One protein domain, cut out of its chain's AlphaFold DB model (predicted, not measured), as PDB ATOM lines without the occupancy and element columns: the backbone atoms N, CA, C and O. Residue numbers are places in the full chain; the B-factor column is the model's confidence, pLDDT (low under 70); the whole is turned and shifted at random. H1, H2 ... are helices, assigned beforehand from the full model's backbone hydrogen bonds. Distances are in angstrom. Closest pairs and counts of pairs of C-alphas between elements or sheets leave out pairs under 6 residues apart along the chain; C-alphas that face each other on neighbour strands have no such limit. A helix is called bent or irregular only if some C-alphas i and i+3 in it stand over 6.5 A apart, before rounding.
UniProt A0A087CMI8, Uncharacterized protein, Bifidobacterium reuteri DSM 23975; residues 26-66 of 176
ATOM      1  N   ILE A  26     -25.215  17.569 -21.173       70.62
ATOM      2  CA  ILE A  26     -25.170  18.758 -20.314       70.62
ATOM      3  C   ILE A  26     -26.358  18.847 -19.345       70.62
ATOM      4  O   ILE A  26     -26.191  19.290 -18.212       70.62
ATOM      5  N   LEU A  27     -27.543  18.407 -19.769       71.62
ATOM      6  CA  LEU A  27     -28.747  18.377 -18.940       71.62
ATOM      7  C   LEU A  27     -28.725  17.179 -17.993       71.62
ATOM      8  O   LEU A  27     -29.171  17.305 -16.857       71.62
ATOM      9  N   GLN A  28     -28.149  16.053 -18.424       74.62
ATOM     10  CA  GLN A  28     -27.941  14.902 -17.553       74.62
ATOM     11  C   GLN A  28     -26.987  15.243 -16.400       74.62
ATOM     12  O   GLN A  28     -27.348  15.052 -15.245       74.62
ATOM     13  N   GLN A  29     -25.827  15.848 -16.684       75.38
ATOM     14  CA  GLN A  29     -24.879  16.268 -15.640       75.38
ATOM     15  C   GLN A  29     -25.476  17.292 -14.668       75.38
ATOM     16  O   GLN A  29     -25.187  17.266 -13.472       75.38
ATOM     17  N   GLN A  30     -26.304  18.215 -15.166       73.94
ATOM     18  CA  GLN A  30     -26.993  19.184 -14.315       73.94
ATOM     19  C   GLN A  30     -28.037  18.513 -13.419       73.94
ATOM     20  O   GLN A  30     -28.110  18.840 -12.237       73.94
ATOM     21  N   ALA A  31     -28.813  17.572 -13.959       70.88
ATOM     22  CA  ALA A  31     -29.822  16.844 -13.203       70.88
ATOM     23  C   ALA A  31     -29.186  15.923 -12.143       70.88
ATOM     24  O   ALA A  31     -29.568  16.007 -10.980       70.88
ATOM     25  N   GLU A  32     -28.137  15.170 -12.491       76.12
ATOM     26  CA  GLU A  32     -27.348  14.362 -11.544       76.12
ATOM     27  C   GLU A  32     -26.719  15.233 -10.439       76.12
ATOM     28  O   GLU A  32     -26.704  14.863  -9.265       76.12
ATOM     29  N   GLY A  33     -26.235  16.431 -10.788       75.88
ATOM     30  CA  GLY A  33     -25.711  17.392  -9.816       75.88
ATOM     31  C   GLY A  33     -26.778  17.931  -8.856       75.88
ATOM     32  O   GLY A  33     -26.491  18.134  -7.676       75.88
ATOM     33  N   ILE A  34     -28.003  18.151  -9.338       74.75
ATOM     34  CA  ILE A  34     -29.139  18.571  -8.508       74.75
ATOM     35  C   ILE A  34     -29.571  17.426  -7.587       74.75
ATOM     36  O   ILE A  34     -29.720  17.660  -6.388       74.75
ATOM     37  N   GLU A  35     -29.703  16.200  -8.096       73.56
ATOM     38  CA  GLU A  35     -30.037  15.017  -7.291       73.56
ATOM     39  C   GLU A  35     -29.007  14.782  -6.181       73.56
ATOM     40  O   GLU A  35     -29.381  14.692  -5.014       73.56
ATOM     41  N   ALA A  36     -27.707  14.839  -6.489       72.88
ATOM     42  CA  ALA A  36     -26.641  14.678  -5.496       72.88
ATOM     43  C   ALA A  36     -26.632  15.769  -4.403       72.88
ATOM     44  O   ALA A  36     -26.105  15.560  -3.307       72.88
ATOM     45  N   VAL A  37     -27.170  16.959  -4.687       69.75
ATOM     46  CA  VAL A  37     -27.336  18.033  -3.693       69.75
ATOM     47  C   VAL A  37     -28.623  17.842  -2.891       69.75
ATOM     48  O   VAL A  37     -28.613  18.076  -1.682       69.75
ATOM     49  N   LEU A  38     -29.708  17.401  -3.527       67.75
ATOM     50  CA  LEU A  38     -30.983  17.118  -2.868       67.75
ATOM     51  C   LEU A  38     -30.897  15.897  -1.943       67.75
ATOM     52  O   LEU A  38     -31.463  15.943  -0.858       67.75
ATOM     53  N   GLU A  39     -30.126  14.866  -2.290       66.31
ATOM     54  CA  GLU A  39     -29.858  13.713  -1.413       66.31
ATOM     55  C   GLU A  39     -29.169  14.106  -0.099       66.31
ATOM     56  O   GLU A  39     -29.320  13.430   0.916       66.31
ATOM     57  N   ARG A  40     -28.428  15.222  -0.084       64.81
ATOM     58  CA  ARG A  40     -27.805  15.756   1.139       64.81
ATOM     59  C   ARG A  40     -28.788  16.506   2.031       64.81
ATOM     60  O   ARG A  40     -28.448  16.829   3.170       64.81
ATOM     61  N   PHE A  41     -29.966  16.851   1.518       61.16
ATOM     62  CA  PHE A  41     -31.011  17.473   2.311       61.16
ATOM     63  C   PHE A  41     -31.844  16.389   2.987       61.16
ATOM     64  O   PHE A  41     -32.610  15.667   2.356       61.16
ATOM     65  N   ASP A  42     -31.726  16.311   4.309       63.56
ATOM     66  CA  ASP A  42     -32.581  15.459   5.122       63.56
ATOM     67  C   ASP A  42     -33.981  16.085   5.266       63.56
ATOM     68  O   ASP A  42     -34.297  16.756   6.252       63.56
ATOM     69  N   PHE A  43     -34.816  15.906   4.241       60.25
ATOM     70  CA  PHE A  43     -36.181  16.442   4.198       60.25
ATOM     71  C   PHE A  43     -37.108  15.826   5.253       60.25
ATOM     72  O   PHE A  43     -38.080  16.463   5.655       60.25
ATOM     73  N   ASN A  44     -36.806  14.608   5.711       64.00
ATOM     74  CA  ASN A  44     -37.669  13.841   6.611       64.00
ATOM     75  C   ASN A  44     -37.140  13.768   8.041       64.00
ATOM     76  O   ASN A  44     -37.821  13.233   8.916       64.00
ATOM     77  N   GLY A  45     -35.946  14.296   8.301       60.03
ATOM     78  CA  GLY A  45     -35.357  14.183   9.616       60.03
ATOM     79  C   GLY A  45     -34.922  12.748   9.952       60.03
ATOM     80  O   GLY A  45     -35.090  12.326  11.094       60.03
ATOM     81  N   ALA A  46     -34.429  11.988   8.979       62.31
ATOM     82  CA  ALA A  46     -33.984  10.608   9.145       62.31
ATOM     83  C   ALA A  46     -32.461  10.468   9.343       62.31
ATOM     84  O   ALA A  46     -31.998   9.373   9.674       62.31
ATOM     85  N   ASP A  47     -31.677  11.537   9.167       68.75
ATOM     86  CA  ASP A  47     -30.225  11.506   9.358       68.75
ATOM     87  C   ASP A  47     -29.874  11.546  10.854       68.75
ATOM     88  O   ASP A  47     -29.721  12.602  11.481       68.75
ATOM     89  N   ALA A  48     -29.741  10.354  11.436       65.19
ATOM     90  CA  ALA A  48     -29.404  10.157  12.840       65.19
ATOM     91  C   ALA A  48     -28.113  10.886  13.265       65.19
ATOM     92  O   ALA A  48     -28.034  11.359  14.405       65.19
ATOM     93  N   GLU A  49     -27.127  11.033  12.373       73.25
ATOM     94  CA  GLU A  49     -25.883  11.752  12.674       73.25
ATOM     95  C   GLU A  49     -26.141  13.255  12.809       73.25
ATOM     96  O   GLU A  49     -25.644  13.908  13.736       73.25
ATOM     97  N   GLN A  50     -26.995  13.811  11.947       74.81
ATOM     98  CA  GLN A  50     -27.379  15.216  12.015       74.81
ATOM     99  C   GLN A  50     -28.221  15.533  13.262       74.81
ATOM    100  O   GLN A  50     -28.029  16.590  13.876       74.81
ATOM    101  N   TYR A  51     -29.109  14.630  13.689       71.75
ATOM    102  CA  TYR A  51     -29.840  14.774  14.957       71.75
ATOM    103  C   TYR A  51     -28.923  14.734  16.168       71.75
ATOM    104  O   TYR A  51     -29.031  15.610  17.027       71.75
ATOM    105  N   ALA A  52     -28.004  13.771  16.225       74.88
ATOM    106  CA  ALA A  52     -27.026  13.687  17.302       74.88
ATOM    107  C   ALA A  52     -26.190  14.975  17.390       74.88
ATOM    108  O   ALA A  52     -26.013  15.532  18.474       74.88
ATOM    109  N   ALA A  53     -25.760  15.521  16.247       77.88
ATOM    110  CA  ALA A  53     -25.030  16.785  16.195       77.88
ATOM    111  C   ALA A  53     -25.871  17.989  16.662       77.88
ATOM    112  O   ALA A  53     -25.360  18.881  17.345       77.88
ATOM    113  N   ARG A  54     -27.162  18.045  16.306       80.50
ATOM    114  CA  ARG A  54     -28.087  19.095  16.774       80.50
ATOM    115  C   ARG A  54     -28.345  18.981  18.279       80.50
ATOM    116  O   ARG A  54     -28.302  20.002  18.961       80.50
ATOM    117  N   LEU A  55     -28.547  17.769  18.796       82.56
ATOM    118  CA  LEU A  55     -28.726  17.511  20.225       82.56
ATOM    119  C   LEU A  55     -27.487  17.936  21.020       82.56
ATOM    120  O   LEU A  55     -27.615  18.729  21.947       82.56
ATOM    121  N   ALA A  56     -26.290  17.531  20.589       81.44
ATOM    122  CA  ALA A  56     -25.037  17.916  21.239       81.44
ATOM    123  C   ALA A  56     -24.840  19.444  21.291       81.44
ATOM    124  O   ALA A  56     -24.349  19.990  22.284       81.44
ATOM    125  N   LYS A  57     -25.259  20.172  20.243       83.19
ATOM    126  CA  LYS A  57     -25.255  21.647  20.247       83.19
ATOM    127  C   LYS A  57     -26.221  22.219  21.282       83.19
ATOM    128  O   LYS A  57     -25.849  23.149  21.993       83.19
ATOM    129  N   VAL A  58     -27.436  21.678  21.379       84.12
ATOM    130  CA  VAL A  58     -28.421  22.101  22.388       84.12
ATOM    131  C   VAL A  58     -27.901  21.826  23.798       84.12
ATOM    132  O   VAL A  58     -27.939  22.722  24.636       84.12
ATOM    133  N   GLU A  59     -27.338  20.644  24.048       82.31
ATOM    134  CA  GLU A  59     -26.726  20.286  25.334       82.31
ATOM    135  C   GLU A  59     -25.574  21.230  25.699       82.31
ATOM    136  O   GLU A  59     -25.477  21.680  26.840       82.31
ATOM    137  N   THR A  60     -24.745  21.608  24.723       83.81
ATOM    138  CA  THR A  60     -23.653  22.575  24.922       83.81
ATOM    139  C   THR A  60     -24.182  23.971  25.271       83.81
ATOM    140  O   THR A  60     -23.664  24.618  26.182       83.81
ATOM    141  N   LEU A  61     -25.223  24.441  24.577       84.81
ATOM    142  CA  LEU A  61     -25.854  25.735  24.861       84.81
ATOM    143  C   LEU A  61     -26.516  25.750  26.244       84.81
ATOM    144  O   LEU A  61     -26.359  26.719  26.983       84.81
ATOM    145  N   LEU A  62     -27.206  24.670  26.622       83.50
ATOM    146  CA  LEU A  62     -27.785  24.512  27.959       83.50
ATOM    147  C   LEU A  62     -26.697  24.526  29.038       83.50
ATOM    148  O   LEU A  62     -26.823  25.251  30.025       83.50
ATOM    149  N   ALA A  63     -25.595  23.806  28.820       79.25
ATOM    150  CA  ALA A  63     -24.472  23.779  29.751       79.25
ATOM    151  C   ALA A  63     -23.833  25.166  29.937       79.25
ATOM    152  O   ALA A  63     -23.505  25.532  31.066       79.25
ATOM    153  N   ALA A  64     -23.708  25.963  28.868       82.19
ATOM    154  CA  ALA A  64     -23.217  27.343  28.943       82.19
ATOM    155  C   ALA A  64     -24.129  28.260  29.781       82.19
ATOM    156  O   ALA A  64     -23.650  29.211  30.394       82.19
ATOM    157  N   LEU A  65     -25.428  27.954  29.846       81.81
ATOM    158  CA  LEU A  65     -26.403  28.634  30.707       81.81
ATOM    159  C   LEU A  65     -26.444  28.067  32.139       81.81
ATOM    160  O   LEU A  65     -27.294  28.465  32.932       81.81
ATOM    161  N   GLY A  66     -25.565  27.117  32.480       78.94
ATOM    162  CA  GLY A  66     -25.587  26.429  33.774       78.94
ATOM    163  C   GLY A  66     -26.793  25.501  33.950       78.94
ATOM    164  O   GLY A  66     -27.128  25.131  35.080       78.94
TER     165      GLY A  66
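AT A GLANCE: This is residues 26 to 66 of the 176 residues of an uncharacterized protein of Bifidobacterium reuteri DSM 23975 (UniProt A0A087CMI8). What does one see first? Two helices, H1 and then H2, stand one after the other as the arms of a wide, open V, and a looped link, residues 39 to 47, makes its corner. The arms have no contact with each other, and the printed part has no packed core. What is it made of, and how large is it? The printed part has 41 residues with two named helices, in the order H1, H2, and no named strand; the class is all helix. It is extended, with a radius of gyration of the C-alphas of 16.5 A, and its C-alphas span 55 by 17 by 12 A, a rod.

HOW THE PARTS SIT: How does H1, residues 26 to 38, stand to H2, residues 48 to 64? They are apart, with no C-alpha of the one within 8 A of the other. What joins them? A short link of 9 residues. Which residues stand free? Residues 26 to 41, of which 26 to 38 belong to H1, residues 43 to 49, and residues 51 to 66, of which 51 to 64 belong to H2, have no C-alpha 8 or more residues away along the chain within 10 A. How do the helix backbones run? In H1 and H2 every O i to N i+4 pair is within hydrogen-bond range, and neither helix is bent.

IN THESE COORDINATES: Where is H1? It runs from C-alpha 26 at (-25.170, 18.758, -20.314) to C-alpha 38 at (-30.983, 17.118, -2.868), 18.5 A. Where is H2? This helix, the longest by residues with 17, runs from C-alpha 48 at (-29.404, 10.157, 12.840) to C-alpha 64 at (-23.217, 27.343, 28.943), 24.4 A.

THE WHOLE: How far does it reach? The two C-alphas farthest apart are those of Ile 26 and Gly 66, 54.6 A. Is the printed part cut? The printed part has no cut. Where is the confidence low? Residues 37 to 48 are under 70, and the mean pLDDT of the printed part is 73.8.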